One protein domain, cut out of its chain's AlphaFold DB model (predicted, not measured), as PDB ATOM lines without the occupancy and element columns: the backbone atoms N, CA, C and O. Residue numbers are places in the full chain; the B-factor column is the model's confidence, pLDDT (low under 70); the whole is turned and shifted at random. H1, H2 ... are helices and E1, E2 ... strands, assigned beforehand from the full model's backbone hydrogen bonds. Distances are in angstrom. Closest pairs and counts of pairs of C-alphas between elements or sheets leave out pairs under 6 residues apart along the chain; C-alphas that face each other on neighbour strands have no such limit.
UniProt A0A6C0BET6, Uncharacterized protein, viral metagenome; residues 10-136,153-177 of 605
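Overview. This is residues 10 to 136 and 153 to 177 of the 605 residues of an uncharacterized protein of viral metagenome (UniProt A0A6C0BET6). Three helical hairpins, H1-H2, H3-H4 and H5-H6, stand one after another in a row, H3-H4 in the middle, with H1 turned steeply to its neighbours; H7 packs on H5 and the short H8 on one end of H6. A small sheet covers H3 and H5 on the side away from H4 and H6. The printed part has 152 residues, with eight named helices and three named strands in the order H1 H2 H3 H4 E1 E2 H5 H6 E3 H7 H8, and is mostly helix. The mixed sheet runs E2 E1 E3. The whole is compact, with a radius of gyration of the C-alphas of 15.0 A and spans of 39 by 34 by 28 A.

Arrangement. H1, residues 10 to 20, and H2, residues 24 to 39, form a hairpin at a steep tilt of 42 degrees; H2 touches H1 with residues 27 to 34 alone, closest at the C-alphas of Cys 19 and Arg 30, 5.2 A. H3, residues 45 to 55, touches H1 at a steep tilt of 65 degrees, closest at the C-alphas of Glu 13 and Ile 51, 6.5 A. H3 forms a hairpin with H4, residues 59 to 70, at a shallow tilt of 14 degrees, opposite ways; the closest C-alphas, of Ser 45 and Ile 68, are 5.3 A apart. H4 touches H2 at a shallow tilt of 18 degrees, the same way, closest at the C-alphas of Ile 31 and Ile 64, 6.2 A. E1, residues 78 to 81, and E2, residues 85 to 88, form an antiparallel hairpin, with N 79 and O 87 2.8 A apart. H5, residues 89 to 96, touches H3 at the C-alphas of Val 53 and Ala 93, 5.7 A. H6, residues 99 to 111, forms a hairpin with H5, but they only just touch, with 3 pairs of C-alphas within 8 A, the closest being Phe 94 and Phe 102, 6.1 A. E3, residues 129 to 133, is parallel to E1, with N 129 and O 78 3.3 A apart. H3 and H5 are on the same face of the sheet, at heights of 10.0 A and 9.4 A: two layers, helices on one face of a sheet. H7, residues 155 to 162, touches H5 at the C-alphas of Val 91 and Val 155, 6.6 A. H8, residues 173 to 177, touches H6 at the C-alphas of Leu 111 and Ala 173, 5.1 A. Every O i to N i+4 pair is within hydrogen-bond range in H1, H3, H5, H7 and H8; the counts are 11 of 12 in H2, 5 of 8 in H4 and 8 of 9 in H6.

Along the chain. H1 begins at C-alpha 10, (8.746, 171.011, 89.610). H2 is 22.5 A long from first to last C-alpha, H6 18.4 A and H4 17.8 A. H8 ends at C-alpha 177, (-10.128, 166.849, 56.923).

Size, cuts and confidence. The two farthest C-alphas, of Glu 25 and Lys 125, are 43.8 A apart. Residues 137 to 152 are not printed; C-alphas 136 and 153 are 22.9 A apart across this cut. The link from H6 to E3, residues 112 to 128, is long. The mean pLDDT of the printed part is 84.5; residue 10, residues 24 to 26, residue 29, residues 123 to 136 and residues 164 to 166 are under 70.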
ATOM      1  N   SER A  10       9.431 169.815  89.095       69.62
ATOM      2  CA  SER A  10       8.746 171.011  89.610       69.62
ATOM      3  C   SER A  10       9.146 172.312  88.900       69.62
ATOM      4  O   SER A  10       8.356 173.242  88.806       69.62
ATOM      5  N   THR A  11      10.386 172.405  88.418       73.94
ATOM      6  CA  THR A  11      10.888 173.561  87.664       73.94
ATOM      7  C   THR A  11      10.428 173.496  86.208       73.94
ATOM      8  O   THR A  11      10.035 174.518  85.656       73.94
ATOM      9  N   LEU A  12      10.406 172.297  85.617       70.38
ATOM     10  CA  LEU A  12       9.862 172.053  84.281       70.38
ATOM     11  C   LEU A  12       8.373 172.422  84.196       70.38
ATOM     12  O   LEU A  12       7.959 173.163  83.306       70.38
ATOM     13  N   GLU A  13       7.583 171.918  85.144       77.44
ATOM     14  CA  GLU A  13       6.151 172.194  85.235       77.44
ATOM     15  C   GLU A  13       5.904 173.701  85.337       77.44
ATOM     16  O   GLU A  13       5.091 174.242  84.590       77.44
ATOM     17  N   GLN A  14       6.690 174.403  86.159       80.88
ATOM     18  CA  GLN A  14       6.588 175.852  86.279       80.88
ATOM     19  C   GLN A  14       6.898 176.580  84.963       80.88
ATOM     20  O   GLN A  14       6.183 177.520  84.639       80.88
ATOM     21  N   VAL A  15       7.894 176.148  84.178       79.31
ATOM     22  CA  VAL A  15       8.221 176.770  82.876       79.31
ATOM     23  C   VAL A  15       7.056 176.647  81.891       79.31
ATOM     24  O   VAL A  15       6.696 177.625  81.233       79.31
ATOM     25  N   VAL A  16       6.434 175.470  81.792       80.94
ATOM     26  CA  VAL A  16       5.292 175.256  80.886       80.94
ATOM     27  C   VAL A  16       4.055 176.015  81.379       80.94
ATOM     28  O   VAL A  16       3.395 176.691  80.588       80.94
ATOM     29  N   ILE A  17       3.780 175.985  82.687       84.19
ATOM     30  CA  ILE A  17       2.716 176.778  83.325       84.19
ATOM     31  C   ILE A  17       2.899 178.266  83.025       84.19
ATOM     32  O   ILE A  17       1.949 178.962  82.669       84.19
ATOM     33  N   ASP A  18       4.129 178.749  83.138       80.94
ATOM     34  CA  ASP A  18       4.503 180.121  82.850       80.94
ATOM     35  C   ASP A  18       4.244 180.468  81.373       80.94
ATOM     36  O   ASP A  18       3.750 181.560  81.076       80.94
ATOM     37  N   CYS A  19       4.505 179.558  80.432       81.12
ATOM     38  CA  CYS A  19       4.141 179.756  79.025       81.12
ATOM     39  C   CYS A  19       2.622 179.915  78.846       81.12
ATOM     40  O   CYS A  19       2.169 180.796  78.117       81.12
ATOM     41  N   ILE A  20       1.829 179.100  79.542       82.62
ATOM     42  CA  ILE A  20       0.366 179.058  79.402       82.62
ATOM     43  C   ILE A  20      -0.303 180.284  80.040       82.62
ATOM     44  O   ILE A  20      -1.187 180.899  79.437       82.62
ATOM     45  N   LYS A  21       0.142 180.679  81.238       81.56
ATOM     46  CA  LYS A  21      -0.480 181.739  82.053       81.56
ATOM     47  C   LYS A  21      -0.150 183.170  81.613       81.56
ATOM     48  O   LYS A  21      -0.587 184.108  82.271       81.56
ATOM     49  N   THR A  22       0.622 183.358  80.544       76.31
ATOM     50  CA  THR A  22       1.000 184.699  80.066       76.31
ATOM     51  C   THR A  22       0.089 185.244  78.983       76.31
ATOM     52  O   THR A  22      -0.519 184.490  78.226       76.31
ATOM     53  N   ASP A  23       0.019 186.573  78.895       72.12
ATOM     54  CA  ASP A  23      -0.683 187.277  77.824       72.12
ATOM     55  C   ASP A  23      -0.036 187.003  76.454       72.12
ATOM     56  O   ASP A  23       1.137 186.638  76.364       72.12
ATOM     57  N   ASN A  24      -0.797 187.190  75.371       63.06
ATOM     58  CA  ASN A  24      -0.459 186.709  74.021       63.06
ATOM     59  C   ASN A  24       0.942 187.107  73.507       63.06
ATOM     60  O   ASN A  24       1.624 186.276  72.912       63.06
ATOM     61  N   GLU A  25       1.398 188.342  73.731       59.50
ATOM     62  CA  GLU A  25       2.716 188.787  73.245       59.50
ATOM     63  C   GLU A  25       3.868 188.087  73.987       59.50
ATOM     64  O   GLU A  25       4.817 187.586  73.378       59.50
ATOM     65  N   ILE A  26       3.744 187.960  75.310       67.12
ATOM     66  CA  ILE A  26       4.709 187.246  76.154       67.12
ATOM     67  C   ILE A  26       4.634 185.736  75.887       67.12
ATOM     68  O   ILE A  26       5.661 185.054  75.913       67.12
ATOM     69  N   LYS A  27       3.443 185.219  75.568       78.12
ATOM     70  CA  LYS A  27       3.204 183.812  75.238       78.12
ATOM     71  C   LYS A  27       3.997 183.384  74.008       78.12
ATOM     72  O   LYS A  27       4.732 182.407  74.098       78.12
ATOM     73  N   SER A  28       3.951 184.137  72.903       71.50
ATOM     74  CA  SER A  28       4.744 183.819  71.702       71.50
ATOM     75  C   SER A  28       6.247 183.767  71.985       71.50
ATOM     76  O   SER A  28       6.923 182.876  71.461       71.50
ATOM     77  N   ARG A  29       6.764 184.680  72.826       69.56
ATOM     78  CA  ARG A  29       8.152 184.606  73.298       69.56
ATOM     79  C   ARG A  29       8.342 183.295  74.038       69.56
ATOM     80  O   ARG A  29       9.054 182.442  73.539       69.56
ATOM     81  N   ARG A  30       7.646 183.071  75.155       80.56
ATOM     82  CA  ARG A  30       7.802 181.874  76.004       80.56
ATOM     83  C   ARG A  30       7.678 180.546  75.240       80.56
ATOM     84  O   ARG A  30       8.436 179.624  75.519       80.56
ATOM     85  N   ILE A  31       6.818 180.481  74.225       84.31
ATOM     86  CA  ILE A  31       6.708 179.332  73.315       84.31
ATOM     87  C   ILE A  31       8.009 179.072  72.546       84.31
ATOM     88  O   ILE A  31       8.397 177.918  72.400       84.31
ATOM     89  N   GLY A  32       8.706 180.116  72.091       79.62
ATOM     90  CA  GLY A  32      10.038 179.985  71.497       79.62
ATOM     91  C   GLY A  32      11.039 179.349  72.460       79.62
ATOM     92  O   GLY A  32      11.650 178.355  72.108       79.62
ATOM     93  N   LEU A  33      11.119 179.832  73.706       79.50
ATOM     94  CA  LEU A  33      12.027 179.260  74.715       79.50
ATOM     95  C   LEU A  33      11.741 177.776  74.941       79.50
ATOM     96  O   LEU A  33      12.658 176.960  74.994       79.50
ATOM     97  N   LEU A  34      10.457 177.439  75.066       86.88
ATOM     98  CA  LEU A  34      10.007 176.066  75.224       86.88
ATOM     99  C   LEU A  34      10.415 175.198  74.025       86.88
ATOM    100  O   LEU A  34      10.890 174.083  74.219       86.88
ATOM    101  N   GLU A  35      10.277 175.713  72.801       87.88
ATOM    102  CA  GLU A  35      10.709 175.031  71.580       87.88
ATOM    103  C   GLU A  35      12.200 174.670  71.620       87.88
ATOM    104  O   GLU A  35      12.563 173.541  71.291       87.88
ATOM    105  N   ASP A  36      13.070 175.575  72.064       80.69
ATOM    106  CA  ASP A  36      14.510 175.292  72.097       80.69
ATOM    107  C   ASP A  36      14.915 174.374  73.228       80.69
ATOM    108  O   ASP A  36      15.802 173.540  73.049       80.69
ATOM    109  N   MET A  37      14.265 174.481  74.385       84.25
ATOM    110  CA  MET A  37      14.475 173.521  75.466       84.25
ATOM    111  C   MET A  37      14.113 172.101  75.011       84.25
ATOM    112  O   MET A  37      14.796 171.149  75.384       84.25
ATOM    113  N   ILE A  38      13.100 171.962  74.151       88.94
ATOM    114  CA  ILE A  38      12.763 170.684  73.520       88.94
ATOM    115  C   ILE A  38      13.823 170.285  72.479       88.94
ATOM    116  O   ILE A  38      14.344 169.175  72.541       88.94
ATOM    117  N   LYS A  39      14.199 171.177  71.549       85.81
ATOM    118  CA  LYS A  39      15.196 170.883  70.493       85.81
ATOM    119  C   LYS A  39      16.578 170.530  71.039       85.81
ATOM    120  O   LYS A  39      17.283 169.716  70.452       85.81
ATOM    121  N   SER A  40      16.970 171.145  72.150       82.06
ATOM    122  CA  SER A  40      18.229 170.868  72.851       82.06
ATOM    123  C   SER A  40      18.178 169.605  73.718       82.06
ATOM    124  O   SER A  40      19.204 169.210  74.265       82.06
ATOM    125  N   GLY A  41      17.009 168.967  73.849       85.75
ATOM    126  CA  GLY A  41      16.818 167.778  74.677       85.75
ATOM    127  C   GLY A  41      16.835 168.049  76.183       85.75
ATOM    128  O   GLY A  41      16.883 167.101  76.961       85.75
ATOM    129  N   ILE A  42      16.788 169.319  76.609       84.62
ATOM    130  CA  ILE A  42      16.666 169.694  78.030       84.62
ATOM    131  C   ILE A  42      15.319 169.217  78.581       84.62
ATOM    132  O   ILE A  42      15.231 168.806  79.738       84.62
ATOM    133  N   ILE A  43      14.275 169.282  77.749       88.56
ATOM    134  CA  ILE A  43      12.910 168.889  78.088       88.56
ATOM    135  C   ILE A  43      12.389 167.884  77.057       88.56
ATOM    136  O   ILE A  43      12.553 168.075  75.854       88.56
ATOM    137  N   SER A  44      11.689 166.846  77.516       91.19
ATOM    138  CA  SER A  44      10.969 165.931  76.630       91.19
ATOM    139  C   SER A  44       9.678 166.562  76.099       91.19
ATOM    140  O   SER A  44       8.837 167.033  76.869       91.19
ATOM    141  N   SER A  45       9.459 166.500  74.785       94.56
ATOM    142  CA  SER A  45       8.209 166.948  74.154       94.56
ATOM    143  C   SER A  45       6.972 166.211  74.699       94.56
ATOM    144  O   SER A  45       5.905 166.816  74.818       94.56
ATOM    145  N   ASN A  46       7.127 164.952  75.131       94.19
ATOM    146  CA  ASN A  46       6.073 164.172  75.790       94.19
ATOM    147  C   ASN A  46       5.725 164.707  77.183       94.19
ATOM    148  O   ASN A  46       4.552 164.772  77.536       94.19
ATOM    149  N   GLU A  47       6.715 165.119  77.977       91.25
ATOM    150  CA  GLU A  47       6.464 165.680  79.315       91.25
ATOM    151  C   GLU A  47       5.700 167.002  79.209       91.25
ATOM    152  O   GLU A  47       4.724 167.226  79.929       91.25
ATOM    153  N   VAL A  48       6.089 167.845  78.249       93.19
ATOM    154  CA  VAL A  48       5.388 169.101  77.959       93.19
ATOM    155  C   VAL A  48       3.966 168.839  77.485       93.19
ATOM    156  O   VAL A  48       3.072 169.568  77.895       93.19
ATOM    157  N   LEU A  49       3.727 167.803  76.672       95.25
ATOM    158  CA  LEU A  49       2.377 167.426  76.240       95.25
ATOM    159  C   LEU A  49       1.469 167.112  77.434       95.25
ATOM    160  O   LEU A  49       0.339 167.597  77.482       95.25
ATOM    161  N   VAL A  50       1.966 166.358  78.419       93.69
ATOM    162  CA  VAL A  50       1.204 166.037  79.636       93.69
ATOM    163  C   VAL A  50       0.878 167.297  80.434       93.69
ATOM    164  O   VAL A  50      -0.283 167.517  80.785       93.69
ATOM    165  N   ILE A  51       1.880 168.146  80.689       92.19
ATOM    166  CA  ILE A  51       1.688 169.392  81.448       92.19
ATOM    167  C   ILE A  51       0.748 170.342  80.695       92.19
ATOM    168  O   ILE A  51      -0.133 170.956  81.292       92.19
ATOM    169  N   LEU A  52       0.885 170.430  79.372       94.31
ATOM    170  CA  LEU A  52       0.025 171.249  78.530       94.31
ATOM    171  C   LEU A  52      -1.437 170.813  78.643       94.31
ATOM    172  O   LEU A  52      -2.299 171.667  78.821       94.31
ATOM    173  N   VAL A  53      -1.735 169.514  78.562       95.25
ATOM    174  CA  VAL A  53      -3.113 169.012  78.700       95.25
ATOM    175  C   VAL A  53      -3.703 169.353  80.070       95.25
ATOM    176  O   VAL A  53      -4.879 169.703  80.156       95.25
ATOM    177  N   LYS A  54      -2.889 169.303  81.128       92.44
ATOM    178  CA  LYS A  54      -3.300 169.685  82.483       92.44
ATOM    179  C   LYS A  54      -3.675 171.170  82.578       92.44
ATOM    180  O   LYS A  54      -4.697 171.550  83.159       92.44
ATOM    181  N   GLU A  55      -2.829 172.019  82.009       92.75
ATOM    182  CA  GLU A  55      -2.830 173.457  82.280       92.75
ATOM    183  C   GLU A  55      -3.550 174.288  81.209       92.75
ATOM    184  O   GLU A  55      -3.943 175.415  81.492       92.75
ATOM    185  N   MET A  56      -3.775 173.754  80.007       93.19
ATOM    186  CA  MET A  56      -4.415 174.450  78.881       93.19
ATOM    187  C   MET A  56      -5.812 174.983  79.242       93.19
ATOM    188  O   MET A  56      -6.678 174.231  79.693       93.19
ATOM    189  N   LYS A  57      -6.051 176.283  78.993       91.50
ATOM    190  CA  LYS A  57      -7.342 176.962  79.253       91.50
ATOM    191  C   LYS A  57      -7.890 177.746  78.064       91.50
ATOM    192  O   LYS A  57      -9.061 178.120  78.081       91.50
ATOM    193  N   THR A  58      -7.081 178.018  77.045       90.88
ATOM    194  CA  THR A  58      -7.440 178.887  75.917       90.88
ATOM    195  C   THR A  58      -7.031 178.281  74.578       90.88
ATOM    196  O   THR A  58      -6.165 177.417  74.503       90.88
ATOM    197  N   ILE A  59      -7.631 178.766  73.485       88.19
ATOM    198  CA  ILE A  59      -7.258 178.351  72.120       88.19
ATOM    199  C   ILE A  59      -5.802 178.720  71.816       88.19
ATOM    200  O   ILE A  59      -5.120 177.961  71.141       88.19
ATOM    201  N   ALA A  60      -5.310 179.846  72.344       84.12
ATOM    202  CA  ALA A  60      -3.928 180.279  72.146       84.12
ATOM    203  C   ALA A  60      -2.905 179.257  72.675       84.12
ATOM    204  O   ALA A  60      -1.816 179.140  72.115       84.12
ATOM    205  N   ASP A  61      -3.266 178.474  73.699       89.12
ATOM    206  CA  ASP A  61      -2.411 177.424  74.270       89.12
ATOM    207  C   ASP A  61      -2.209 176.244  73.303       89.12
ATOM    208  O   ASP A  61      -1.215 175.526  73.405       89.12
ATOM    209  N   LEU A  62      -3.087 176.075  72.302       89.44
ATOM    210  CA  LEU A  62      -2.871 175.121  71.204       89.44
ATOM    211  C   LEU A  62      -1.647 175.495  70.348       89.44
ATOM    212  O   LEU A  62      -1.104 174.638  69.652       89.44
ATOM    213  N   GLY A  63      -1.150 176.734  70.447       85.19
ATOM    214  CA  GLY A  63       0.153 177.115  69.900       85.19
ATOM    215  C   GLY A  63       1.281 176.243  70.448       85.19
ATOM    216  O   GLY A  63       2.069 175.710  69.665       85.19
ATOM    217  N   ILE A  64       1.283 175.977  71.760       90.94
ATOM    218  CA  ILE A  64       2.256 175.075  72.395       90.94
ATOM    219  C   ILE A  64       2.097 173.658  71.839       90.94
ATOM    220  O   ILE A  64       3.100 173.022  71.519       90.94
ATOM    221  N   LEU A  65       0.858 173.188  71.648       93.19
ATOM    222  CA  LEU A  65       0.596 171.876  71.048       93.19
ATOM    223  C   LEU A  65       1.249 171.764  69.663       93.19
ATOM    224  O   LEU A  65       1.940 170.791  69.382       93.19
ATOM    225  N   SER A  66       1.085 172.770  68.800       88.12
ATOM    226  CA  SER A  66       1.703 172.748  67.467       88.12
ATOM    227  C   SER A  66       3.231 172.622  67.540       88.12
ATOM    228  O   SER A  66       3.821 171.812  66.822       88.12
ATOM    229  N   VAL A  67       3.859 173.344  68.471       88.81
ATOM    230  CA  VAL A  67       5.309 173.328  68.689       88.81
ATOM    231  C   VAL A  67       5.776 171.954  69.159       88.81
ATOM    232  O   VAL A  67       6.680 171.382  68.552       88.81
ATOM    233  N   ILE A  68       5.160 171.378  70.193       93.69
ATOM    234  CA  ILE A  68       5.611 170.088  70.739       93.69
ATOM    235  C   ILE A  68       5.377 168.930  69.765       93.69
ATOM    236  O   ILE A  68       6.232 168.055  69.650       93.69
ATOM    237  N   MET A  69       4.285 168.960  68.990       93.44
ATOM    238  CA  MET A  69       4.024 167.937  67.972       93.44
ATOM    239  C   MET A  69       5.027 168.021  66.813       93.44
ATOM    240  O   MET A  69       5.476 166.989  66.324       93.44
ATOM    241  N   ARG A  70       5.439 169.228  66.383       89.06
ATOM    242  CA  ARG A  70       6.523 169.382  65.389       89.06
ATOM    243  C   ARG A  70       7.866 168.868  65.898       89.06
ATOM    244  O   ARG A  70       8.676 168.408  65.102       89.06
ATOM    245  N   ASN A  71       8.078 168.922  67.209       90.81
ATOM    246  CA  ASN A  71       9.276 168.411  67.866       90.81
ATOM    247  C   ASN A  71       9.092 166.970  68.391       90.81
ATOM    248  O   ASN A  71       9.745 166.559  69.350       90.81
ATOM    249  N   GLY A  72       8.210 166.189  67.757       93.25
ATOM    250  CA  GLY A  72       8.161 164.736  67.916       93.25
ATOM    251  C   GLY A  72       7.463 164.222  69.175       93.25
ATOM    252  O   GLY A  72       7.754 163.101  69.582       93.25
ATOM    253  N   ALA A  73       6.575 165.004  69.800       95.62
ATOM    254  CA  ALA A  73       5.706 164.467  70.848       95.62
ATOM    255  C   ALA A  73       4.858 163.295  70.311       95.62
ATOM    256  O   ALA A  73       4.315 163.357  69.204       95.62
ATOM    257  N   ASP A  74       4.736 162.233  71.103       95.25
ATOM    258  CA  ASP A  74       3.969 161.043  70.768       95.25
ATOM    259  C   ASP A  74       2.467 161.317  70.906       95.25
ATOM    260  O   ASP A  74       1.928 161.529  71.995       95.25
ATOM    261  N   ALA A  75       1.771 161.273  69.771       96.12
ATOM    262  CA  ALA A  75       0.329 161.450  69.707       96.12
ATOM    263  C   ALA A  75      -0.455 160.324  70.418       96.12
ATOM    264  O   ALA A  75      -1.650 160.481  70.682       96.12
ATOM    265  N   ASN A  76       0.201 159.197  70.709       95.31
ATOM    266  CA  ASN A  76      -0.352 158.004  71.350       95.31
ATOM    267  C   ASN A  76       0.206 157.771  72.766       95.31
ATOM    268  O   ASN A  76       0.161 156.654  73.279       95.31
ATOM    269  N   LEU A  77       0.737 158.823  73.397       94.56
ATOM    270  CA  LEU A  77       1.318 158.766  74.736       94.56
ATOM    271  C   LEU A  77       0.326 158.225  75.784       94.56
ATOM    272  O   LEU A  77      -0.832 158.646  75.824       94.56
ATOM    273  N   TYR A  78       0.808 157.372  76.693       92.56
ATOM    274  CA  TYR A  78       0.093 156.972  77.911       92.56
ATOM    275  C   TYR A  78       0.655 157.692  79.139       92.56
ATOM    276  O   TYR A  78       1.869 157.779  79.338       92.56
ATOM    277  N   VAL A  79      -0.253 158.195  79.972       90.50
ATOM    278  CA  VAL A  79       0.021 159.041  81.133       90.50
ATOM    279  C   VAL A  79      -0.541 158.376  82.379       90.50
ATOM    280  O   VAL A  79      -1.707 157.987  82.400       90.50
ATOM    281  N   ASN A  80       0.260 158.256  83.436       87.88
ATOM    282  CA  ASN A  80      -0.223 157.678  84.687       87.88
ATOM    283  C   ASN A  80      -1.074 158.680  85.486       87.88
ATOM    284  O   ASN A  80      -0.560 159.613  86.102       87.88
ATOM    285  N   VAL A  81      -2.388 158.475  85.499       84.88
ATOM    286  CA  VAL A  81      -3.351 159.326  86.204       84.88
ATOM    287  C   VAL A  81      -3.735 158.654  87.520       84.88
ATOM    288  O   VAL A  81      -4.214 157.523  87.524       84.88
ATOM    289  N   LYS A  82      -3.591 159.356  88.651       81.00
ATOM    290  CA  LYS A  82      -3.734 158.800  90.015       81.00
ATOM    291  C   LYS A  82      -5.018 157.996  90.271       81.00
ATOM    292  O   LYS A  82      -5.003 157.079  91.083       81.00
ATOM    293  N   SER A  83      -6.120 158.330  89.599       81.06
ATOM    294  CA  SER A  83      -7.409 157.634  89.725       81.06
ATOM    295  C   SER A  83      -7.754 156.693  88.566       81.06
ATOM    296  O   SER A  83      -8.737 155.964  88.668       81.06
ATOM    297  N   MET A  84      -6.991 156.706  87.469       81.12
ATOM    298  CA  MET A  84      -7.299 155.941  86.252       81.12
ATOM    299  C   MET A  84      -6.192 154.958  85.842       81.12
ATOM    300  O   MET A  84      -6.431 154.104  84.994       81.12
ATOM    301  N   GLY A  85      -4.998 155.057  86.429       85.69
ATOM    302  CA  GLY A  85      -3.819 154.323  85.978       85.69
ATOM    303  C   GLY A  85      -3.242 154.893  84.672       85.69
ATOM    304  O   GLY A  85      -3.470 156.068  84.366       85.69
ATOM    305  N   PRO A  86      -2.477 154.099  83.901       89.19
ATOM    306  CA  PRO A  86      -1.849 154.537  82.656       89.19
ATOM    307  C   PRO A  86      -2.900 154.729  81.558       89.19
ATOM    308  O   PRO A  86      -3.280 153.786  80.870       89.19
ATOM    309  N   ALA A  87      -3.386 155.958  81.408       91.38
ATOM    310  CA  ALA A  87      -4.434 156.327  80.470       91.38
ATOM    311  C   ALA A  87      -3.854 156.959  79.201       91.38
ATOM    312  O   ALA A  87      -2.915 157.751  79.259       91.38
ATOM    313  N   HIS A  88      -4.446 156.663  78.048       94.44
ATOM    314  CA  HIS A  88      -4.084 157.306  76.786       94.44
ATOM    315  C   HIS A  88      -4.271 158.837  76.862       94.44
ATOM    316  O   HIS A  88      -5.241 159.322  77.450       94.44
ATOM    317  N   ILE A  89      -3.404 159.621  76.217       95.50
ATOM    318  CA  ILE A  89      -3.393 161.092  76.318       95.50
ATOM    319  C   ILE A  89      -4.730 161.736  75.929       95.50
ATOM    320  O   ILE A  89      -5.152 162.709  76.547       95.50
ATOM    321  N   LEU A  90      -5.447 161.170  74.953       96.00
ATOM    322  CA  LEU A  90      -6.794 161.630  74.583       96.00
ATOM    323  C   LEU A  90      -7.832 161.393  75.691       96.00
ATOM    324  O   LEU A  90      -8.718 162.222  75.876       96.00
ATOM    325  N   VAL A  91      -7.723 160.286  76.430       94.38
ATOM    326  CA  VAL A  91      -8.597 159.987  77.579       94.38
ATOM    327  C   VAL A  91      -8.304 160.973  78.703       94.38
ATOM    328  O   VAL A  91      -9.226 161.567  79.264       94.38
ATOM    329  N   TYR A  92      -7.020 161.220  78.971       94.44
ATOM    330  CA  TYR A  92      -6.607 162.223  79.945       94.44
ATOM    331  C   TYR A  92      -7.114 163.623  79.560       94.44
ATOM    332  O   TYR A  92      -7.783 164.277  80.359       94.44
ATOM    333  N   ALA A  93      -6.911 164.045  78.311       95.69
ATOM    334  CA  ALA A  93      -7.369 165.339  77.817       95.69
ATOM    335  C   ALA A  93      -8.889 165.511  77.895       95.69
ATOM    336  O   ALA A  93      -9.353 166.583  78.276       95.69
ATOM    337  N   PHE A  94      -9.665 164.461  77.607       94.50
ATOM    338  CA  PHE A  94     -11.123 164.497  77.748       94.50
ATOM    339  C   PHE A  94     -11.562 164.769  79.191       94.50
ATOM    340  O   PHE A  94     -12.581 165.413  79.416       94.50
ATOM    341  N   SER A  95     -10.796 164.280  80.170       91.81
ATOM    342  CA  SER A  95     -11.122 164.439  81.589       91.81
ATOM    343  C   SER A  95     -10.762 165.809  82.172       91.81
ATOM    344  O   SER A  95     -11.292 166.166  83.222       91.81
ATOM    345  N   VAL A  96      -9.879 166.569  81.512       93.12
ATOM    346  CA  VAL A  96      -9.336 167.833  82.046       93.12
ATOM    347  C   VAL A  96      -9.753 169.058  81.233       93.12
ATOM    348  O   VAL A  96      -9.973 170.131  81.798       93.12
ATOM    349  N   LEU A  97      -9.855 168.931  79.909       94.44
ATOM    350  CA  LEU A  97     -10.135 170.061  79.028       94.44
ATOM    351  C   LEU A  97     -11.634 170.352  78.935       94.44
ATOM    352  O   LEU A  97     -12.479 169.463  79.021       94.44
ATOM    353  N   THR A  98     -11.968 171.619  78.679       93.25
ATOM    354  CA  THR A  98     -13.338 171.986  78.314       93.25
ATOM    355  C   THR A  98     -13.720 171.339  76.989       93.25
ATOM    356  O   THR A  98     -12.874 171.116  76.123       93.25
ATOM    357  N   GLU A  99     -15.014 171.095  76.796       91.75
ATOM    358  CA  GLU A  99     -15.548 170.438  75.603       91.75
ATOM    359  C   GLU A  99     -15.048 171.078  74.291       91.75
ATOM    360  O   GLU A  99     -14.587 170.387  73.382       91.75
ATOM    361  N   GLN A 100     -15.050 172.414  74.220       91.44
ATOM    362  CA  GLN A 100     -14.605 173.163  73.042       91.44
ATOM    363  C   GLN A 100     -13.098 173.015  72.765       91.44
ATOM    364  O   GLN A 100     -12.697 172.882  71.606       91.44
ATOM    365  N   LEU A 101     -12.257 173.054  73.803       92.81
ATOM    366  CA  LEU A 101     -10.810 172.881  73.652       92.81
ATOM    367  C   LEU A 101     -10.460 171.434  73.342       92.81
ATOM    368  O   LEU A 101      -9.628 171.189  72.469       92.81
ATOM    369  N   PHE A 102     -11.138 170.491  73.997       94.88
ATOM    370  CA  PHE A 102     -10.955 169.070  73.764       94.88
ATOM    371  C   PHE A 102     -11.195 168.710  72.299       94.88
ATOM    372  O   PHE A 102     -10.356 168.031  71.728       94.88
ATOM    373  N   ILE A 103     -12.267 169.198  71.655       93.25
ATOM    374  CA  ILE A 103     -12.520 168.932  70.222       93.25
ATOM    375  C   ILE A 103     -11.318 169.339  69.364       93.25
ATOM    376  O   ILE A 103     -10.886 168.584  68.495       93.25
ATOM    377  N   LYS A 104     -10.778 170.540  69.596       93.94
ATOM    378  CA  LYS A 104      -9.673 171.092  68.801       93.94
ATOM    379  C   LYS A 104      -8.381 170.328  69.053       93.94
ATOM    380  O   LYS A 104      -7.721 169.927  68.098       93.94
ATOM    381  N   PHE A 105      -8.066 170.089  70.326       95.25
ATOM    382  CA  PHE A 105      -6.945 169.259  70.752       95.25
ATOM    383  C   PHE A 105      -7.031 167.868  70.119       95.25
ATOM    384  O   PHE A 105      -6.111 167.446  69.429       95.25
ATOM    385  N   TYR A 106      -8.171 167.195  70.280       95.75
ATOM    386  CA  TYR A 106      -8.453 165.875  69.735       95.75
ATOM    387  C   TYR A 106      -8.246 165.848  68.220       95.75
ATOM    388  O   TYR A 106      -7.467 165.040  67.729       95.75
ATOM    389  N   ASN A 107      -8.856 166.776  67.478       94.88
ATOM    390  CA  ASN A 107      -8.721 166.818  66.024       94.88
ATOM    391  C   ASN A 107      -7.264 167.014  65.584       94.88
ATOM    392  O   ASN A 107      -6.801 166.311  64.687       94.88
ATOM    393  N   ILE A 108      -6.520 167.918  66.233       93.38
ATOM    394  CA  ILE A 108      -5.089 168.111  65.956       93.38
ATOM    395  C   ILE A 108      -4.309 166.822  66.251       93.38
ATOM    396  O   ILE A 108      -3.500 166.405  65.428       93.38
ATOM    397  N   MET A 109      -4.576 166.151  67.373       95.81
ATOM    398  CA  MET A 109      -3.896 164.910  67.754       95.81
ATOM    399  C   MET A 109      -4.150 163.772  66.761       95.81
ATOM    400  O   MET A 109      -3.199 163.108  66.353       95.81
ATOM    401  N   ILE A 110      -5.394 163.566  66.311       95.88
ATOM    402  CA  ILE A 110      -5.710 162.556  65.286       95.88
ATOM    403  C   ILE A 110      -4.986 162.872  63.972       95.88
ATOM    404  O   ILE A 110      -4.389 161.985  63.364       95.88
ATOM    405  N   LEU A 111      -4.974 164.140  63.549       92.88
ATOM    406  CA  LEU A 111      -4.246 164.570  62.350       92.88
ATOM    407  C   LEU A 111      -2.726 164.404  62.479       92.88
ATOM    408  O   LEU A 111      -2.038 164.244  61.473       92.88
ATOM    409  N   LYS A 112      -2.201 164.404  63.706       93.44
ATOM    410  CA  LYS A 112      -0.796 164.110  64.018       93.44
ATOM    411  C   LYS A 112      -0.525 162.623  64.292       93.44
ATOM    412  O   LYS A 112       0.584 162.283  64.684       93.44
ATOM    413  N   GLY A 113      -1.494 161.737  64.044       94.31
ATOM    414  CA  GLY A 113      -1.306 160.284  64.096       94.31
ATOM    415  C   GLY A 113      -1.768 159.607  65.388       94.31
ATOM    416  O   GLY A 113      -1.434 158.443  65.612       94.31
ATOM    417  N   SER A 114      -2.531 160.299  66.237       95.38
ATOM    418  CA  SER A 114      -3.179 159.668  67.388       95.38
ATOM    419  C   SER A 114      -4.239 158.662  66.926       95.38
ATOM    420  O   SER A 114      -5.002 158.919  65.992       95.38
ATOM    421  N   SER A 115      -4.286 157.506  67.578       94.25
ATOM    422  CA  SER A 115      -5.084 156.352  67.192       94.25
ATOM    423  C   SER A 115      -6.163 156.074  68.230       94.25
ATOM    424  O   SER A 115      -5.895 155.772  69.389       94.25
ATOM    425  N   THR A 116      -7.420 156.133  67.800       93.38
ATOM    426  CA  THR A 116      -8.579 155.953  68.690       93.38
ATOM    427  C   THR A 116      -8.955 154.492  68.918       93.38
ATOM    428  O   THR A 116      -9.791 154.204  69.772       93.38
ATOM    429  N   ILE A 117      -8.342 153.573  68.166       92.56
ATOM    430  CA  ILE A 117      -8.507 152.123  68.333       92.56
ATOM    431  C   ILE A 117      -7.590 151.553  69.417       92.56
ATOM    432  O   ILE A 117      -7.768 150.404  69.815       92.56
ATOM    433  N   LEU A 118      -6.601 152.328  69.873       90.44
ATOM    434  CA  LEU A 118      -5.738 151.920  70.972       90.44
ATOM    435  C   LEU A 118      -6.551 151.769  72.265       90.44
ATOM    436  O   LEU A 118      -7.580 152.439  72.420       90.44
ATOM    437  N   PRO A 119      -6.124 150.883  73.181       89.62
ATOM    438  CA  PRO A 119      -6.804 150.712  74.453       89.62
ATOM    439  C   PRO A 119      -6.743 152.003  75.275       89.62
ATOM    440  O   PRO A 119      -5.763 152.741  75.242       89.62
ATOM    441  N   CYS A 120      -7.789 152.278  76.051       86.94
ATOM    442  CA  CYS A 120      -7.794 153.427  76.959       86.94
ATOM    443  C   CYS A 120      -6.719 153.350  78.029       86.94
ATOM    444  O   CYS A 120      -6.210 154.386  78.456       86.94
ATOM    445  N   TYR A 121      -6.426 152.125  78.459       86.38
ATOM    446  CA  TYR A 121      -5.549 151.819  79.570       86.38
ATOM    447  C   TYR A 121      -4.476 150.838  79.120       86.38
ATOM    448  O   TYR A 121      -4.777 149.800  78.528       86.38
ATOM    449  N   GLU A 122      -3.223 151.164  79.405       78.88
ATOM    450  CA  GLU A 122      -2.098 150.294  79.085       78.88
ATOM    451  C   GLU A 122      -1.988 149.169  80.128       78.88
ATOM    452  O   GLU A 122      -1.951 149.422  81.332       78.88
ATOM    453  N   SER A 123      -1.924 147.903  79.698       68.50
ATOM    454  CA  SER A 123      -1.536 146.814  80.611       68.50
ATOM    455  C   SER A 123      -0.054 146.945  80.957       68.50
ATOM    456  O   SER A 123       0.724 147.195  80.043       68.50
ATOM    457  N   GLU A 124       0.325 146.691  82.217       61.34
ATOM    458  CA  GLU A 124       1.631 146.884  82.902       61.34
ATOM    459  C   GLU A 124       2.953 146.523  82.159       61.34
ATOM    460  O   GLU A 124       4.036 146.657  82.722       61.34
ATOM    461  N   LYS A 125       2.923 146.052  80.908       51.12
ATOM    462  CA  LYS A 125       4.076 145.571  80.130       51.12
ATOM    463  C   LYS A 125       4.795 146.622  79.275       51.12
ATOM    464  O   LYS A 125       5.851 146.306  78.729       51.12
ATOM    465  N   HIS A 126       4.290 147.847  79.174       49.28
ATOM    466  CA  HIS A 126       4.936 148.932  78.429       49.28
ATOM    467  C   HIS A 126       5.169 150.151  79.338       49.28
ATOM    468  O   HIS A 126       4.461 150.353  80.322       49.28
ATOM    469  N   LYS A 127       6.255 150.896  79.085       52.50
ATOM    470  CA  LYS A 127       6.718 151.998  79.945       52.50
ATOM    471  C   LYS A 127       5.802 153.221  79.786       52.50
ATOM    472  O   LYS A 127       6.162 154.155  79.074       52.50
ATOM    473  N   ALA A 128       4.661 153.231  80.470       59.16
ATOM    474  CA  ALA A 128       3.884 154.448  80.675       59.16
ATOM    475  C   ALA A 128       4.780 155.535  81.297       59.16
ATOM    476  O   ALA A 128       5.582 155.250  82.196       59.16
ATOM    477  N   TYR A 129       4.651 156.786  80.846       53.69
ATOM    478  CA  TYR A 129       5.364 157.892  81.481       53.69
ATOM    479  C   TYR A 129       4.737 158.149  82.858       53.69
ATOM    480  O   TYR A 129       3.597 158.604  82.977       53.69
ATOM    481  N   SER A 130       5.481 157.835  83.920       51.91
ATOM    482  CA  SER A 130       5.058 158.040  85.305       51.91
ATOM    483  C   SER A 130       5.297 159.489  85.736       51.91
ATOM    484  O   SER A 130       6.138 159.767  86.589       51.91
ATOM    485  N   ILE A 131       4.574 160.430  85.133       56.81
ATOM    486  CA  ILE A 131       4.380 161.742  85.751       56.81
ATOM    487  C   ILE A 131       3.212 161.560  86.716       56.81
ATOM    488  O   ILE A 131       2.073 161.440  86.279       56.81
ATOM    489  N   GLU A 132       3.482 161.456  88.019       57.12
ATOM    490  CA  GLU A 132       2.417 161.356  89.021       57.12
ATOM    491  C   GLU A 132       1.630 162.670  89.085       57.12
ATOM    492  O   GLU A 132       2.067 163.665  89.666       57.12
ATOM    493  N   ILE A 133       0.439 162.677  88.489       60.16
ATOM    494  CA  ILE A 133      -0.467 163.824  88.539       60.16
ATOM    495  C   ILE A 133      -1.223 163.771  89.870       60.16
ATOM    496  O   ILE A 133      -2.093 162.928  90.077       60.16
ATOM    497  N   ASN A 134      -0.861 164.655  90.802       51.50
ATOM    498  CA  ASN A 134      -1.318 164.599  92.196       51.50
ATOM    499  C   ASN A 134      -2.752 165.091  92.455       51.50
ATOM    500  O   ASN A 134      -3.215 165.014  93.596       51.50
ATOM    501  N   GLU A 135      -3.463 165.566  91.435       56.16
ATOM    502  CA  GLU A 135      -4.795 166.139  91.613       56.16
ATOM    503  C   GLU A 135      -5.886 165.057  91.625       56.16
ATOM    504  O   GLU A 135      -5.950 164.224  90.716       56.16
ATOM    505  N   PRO A 136      -6.756 165.031  92.652       48.25
ATOM    506  CA  PRO A 136      -7.924 164.168  92.647       48.25
ATOM    507  C   PRO A 136      -8.899 164.668  91.578       48.25
ATOM    508  O   PRO A 136      -9.479 165.744  91.706       48.25
ATOM    509  N   GLU A 153     -11.627 148.570  76.663       88.44
ATOM    510  CA  GLU A 153     -12.303 149.405  75.686       88.44
ATOM    511  C   GLU A 153     -11.272 150.290  74.975       88.44
ATOM    512  O   GLU A 153     -10.247 150.693  75.539       88.44
ATOM    513  N   SER A 154     -11.531 150.547  73.698       91.12
ATOM    514  CA  SER A 154     -10.734 151.473  72.897       91.12
ATOM    515  C   SER A 154     -10.996 152.924  73.307       91.12
ATOM    516  O   SER A 154     -12.082 153.256  73.792       91.12
ATOM    517  N   VAL A 155     -10.042 153.827  73.044       89.75
ATOM    518  CA  VAL A 155     -10.198 155.282  73.271       89.75
ATOM    519  C   VAL A 155     -11.506 155.799  72.669       89.75
ATOM    520  O   VAL A 155     -12.219 156.588  73.292       89.75
ATOM    521  N   LYS A 156     -11.859 155.318  71.474       90.56
ATOM    522  CA  LYS A 156     -13.119 155.634  70.800       90.56
ATOM    523  C   LYS A 156     -14.343 155.232  71.621       90.56
ATOM    524  O   LYS A 156     -15.248 156.051  71.800       90.56
ATOM    525  N   GLU A 157     -14.399 153.979  72.059       90.19
ATOM    526  CA  GLU A 157     -15.531 153.434  72.815       90.19
ATOM    527  C   GLU A 157     -15.690 154.171  74.139       90.19
ATOM    528  O   GLU A 157     -16.777 154.663  74.431       90.19
ATOM    529  N   TRP A 158     -14.595 154.374  74.868       90.25
ATOM    530  CA  TRP A 158     -14.611 155.063  76.154       90.25
ATOM    531  C   TRP A 158     -15.122 156.493  76.045       90.25
ATOM    532  O   TRP A 158     -16.025 156.890  76.783       90.25
ATOM    533  N   ILE A 159     -14.604 157.274  75.089       89.69
ATOM    534  CA  ILE A 159     -15.056 158.660  74.920       89.69
ATOM    535  C   ILE A 159     -16.531 158.683  74.485       89.69
ATOM    536  O   ILE A 159     -17.294 159.541  74.934       89.69
ATOM    537  N   SER A 160     -16.959 157.732  73.649       88.50
ATOM    538  CA  SER A 160     -18.362 157.610  73.229       88.50
ATOM    539  C   SER A 160     -19.284 157.258  74.401       88.50
ATOM    540  O   SER A 160     -20.363 157.830  74.512       88.50
ATOM    541  N   ASN A 161     -18.836 156.387  75.307       87.50
ATOM    542  CA  ASN A 161     -19.580 155.949  76.489       87.50
ATOM    543  C   ASN A 161     -19.660 157.029  77.580       87.50
ATOM    544  O   ASN A 161     -20.621 157.073  78.346       87.50
ATOM    545  N   LYS A 162     -18.640 157.890  77.688       84.50
ATOM    546  CA  LYS A 162     -18.556 158.959  78.704       84.50
ATOM    547  C   LYS A 162     -19.171 160.278  78.277       84.50
ATOM    548  O   LYS A 162     -19.396 161.167  79.097       84.50
ATOM    549  N   LYS A 163     -19.443 160.412  76.993       77.88
ATOM    550  CA  LYS A 163     -20.103 161.566  76.423       77.88
ATOM    551  C   LYS A 163     -21.572 161.610  76.867       77.88
ATOM    552  O   LYS A 163     -22.387 160.808  76.431       77.88
ATOM    553  N   ASN A 164     -21.914 162.628  77.655       67.00
ATOM    554  CA  ASN A 164     -23.306 163.020  77.918       67.00
ATOM    555  C   ASN A 164     -23.867 163.994  76.857       67.00
ATOM    556  O   ASN A 164     -25.030 164.380  76.941       67.00
ATOM    557  N   SER A 165     -23.051 164.431  75.886       61.12
ATOM    558  CA  SER A 165     -23.369 165.496  74.924       61.12
ATOM    559  C   SER A 165     -23.474 165.014  73.469       61.12
ATOM    560  O   SER A 165     -22.883 164.016  73.078       61.12
ATOM    561  N   ASN A 166     -24.155 165.773  72.607       68.75
ATOM    562  CA  ASN A 166     -24.260 165.502  71.161       68.75
ATOM    563  C   ASN A 166     -22.968 165.794  70.358       68.75
ATOM    564  O   ASN A 166     -23.036 166.006  69.148       68.75
ATOM    565  N   LEU A 167     -21.788 165.862  70.987       71.94
ATOM    566  CA  LEU A 167     -20.535 166.157  70.280       71.94
ATOM    567  C   LEU A 167     -20.310 165.143  69.136       71.94
ATOM    568  O   LEU A 167     -20.327 163.930  69.336       71.94
ATOM    569  N   LYS A 168     -19.992 165.610  67.940       81.44
ATOM    570  CA  LYS A 168     -19.597 164.728  66.839       81.44
ATOM    571  C   LYS A 168     -18.091 164.482  66.936       81.44
ATOM    572  O   LYS A 168     -17.311 165.395  66.686       81.44
ATOM    573  N   ILE A 169     -17.680 163.280  67.345       85.12
ATOM    574  CA  ILE A 169     -16.263 162.881  67.359       85.12
ATOM    575  C   ILE A 169     -15.926 162.231  66.022       85.12
ATOM    576  O   ILE A 169     -16.577 161.272  65.610       85.12
ATOM    577  N   LEU A 170     -14.915 162.777  65.357       90.44
ATOM    578  CA  LEU A 170     -14.439 162.331  64.053       90.44
ATOM    579  C   LEU A 170     -13.262 161.382  64.263       90.44
ATOM    580  O   LEU A 170     -12.261 161.752  64.859       90.44
ATOM    581  N   ASN A 171     -13.375 160.144  63.808       85.44
ATOM    582  CA  ASN A 171     -12.484 159.070  64.251       85.44
ATOM    583  C   ASN A 171     -11.239 158.916  63.384       85.44
ATOM    584  O   ASN A 171     -10.301 158.223  63.778       85.44
ATOM    585  N   THR A 172     -11.240 159.512  62.193       90.56
ATOM    586  CA  THR A 172     -10.155 159.376  61.223       90.56
ATOM    587  C   THR A 172      -9.665 160.738  60.758       90.56
ATOM    588  O   THR A 172     -10.424 161.706  60.688       90.56
ATOM    589  N   ALA A 173      -8.391 160.805  60.363       91.56
ATOM    590  CA  ALA A 173      -7.831 162.002  59.744       91.56
ATOM    591  C   ALA A 173      -8.644 162.438  58.510       91.56
ATOM    592  O   ALA A 173      -8.852 163.630  58.304       91.56
ATOM    593  N   SER A 174      -9.163 161.486  57.724       92.81
ATOM    594  CA  SER A 174     -10.001 161.769  56.550       92.81
ATOM    595  C   SER A 174     -11.341 162.414  56.925       92.81
ATOM    596  O   SER A 174     -11.736 163.403  56.304       92.81
ATOM    597  N   GLU A 175     -12.015 161.914  57.964       93.56
ATOM    598  CA  GLU A 175     -13.246 162.519  58.490       93.56
ATOM    599  C   GLU A 175     -12.994 163.941  58.999       93.56
ATOM    600  O   GLU A 175     -13.764 164.848  58.686       93.56
ATOM    601  N   ILE A 176     -11.890 164.154  59.722       93.06
ATOM    602  CA  ILE A 176     -11.504 165.473  60.233       93.06
ATOM    603  C   ILE A 176     -11.196 166.430  59.087       93.06
ATOM    604  O   ILE A 176     -11.741 167.528  59.062       93.06
ATOM    605  N   TYR A 177     -10.394 166.024  58.102       91.50
ATOM    606  CA  TYR A 177     -10.128 166.849  56.923       91.50
ATOM    607  C   TYR A 177     -11.411 167.195  56.160       91.50
ATOM    608  O   TYR A 177     -11.582 168.333  55.724       91.50
TER     609      TYR A 177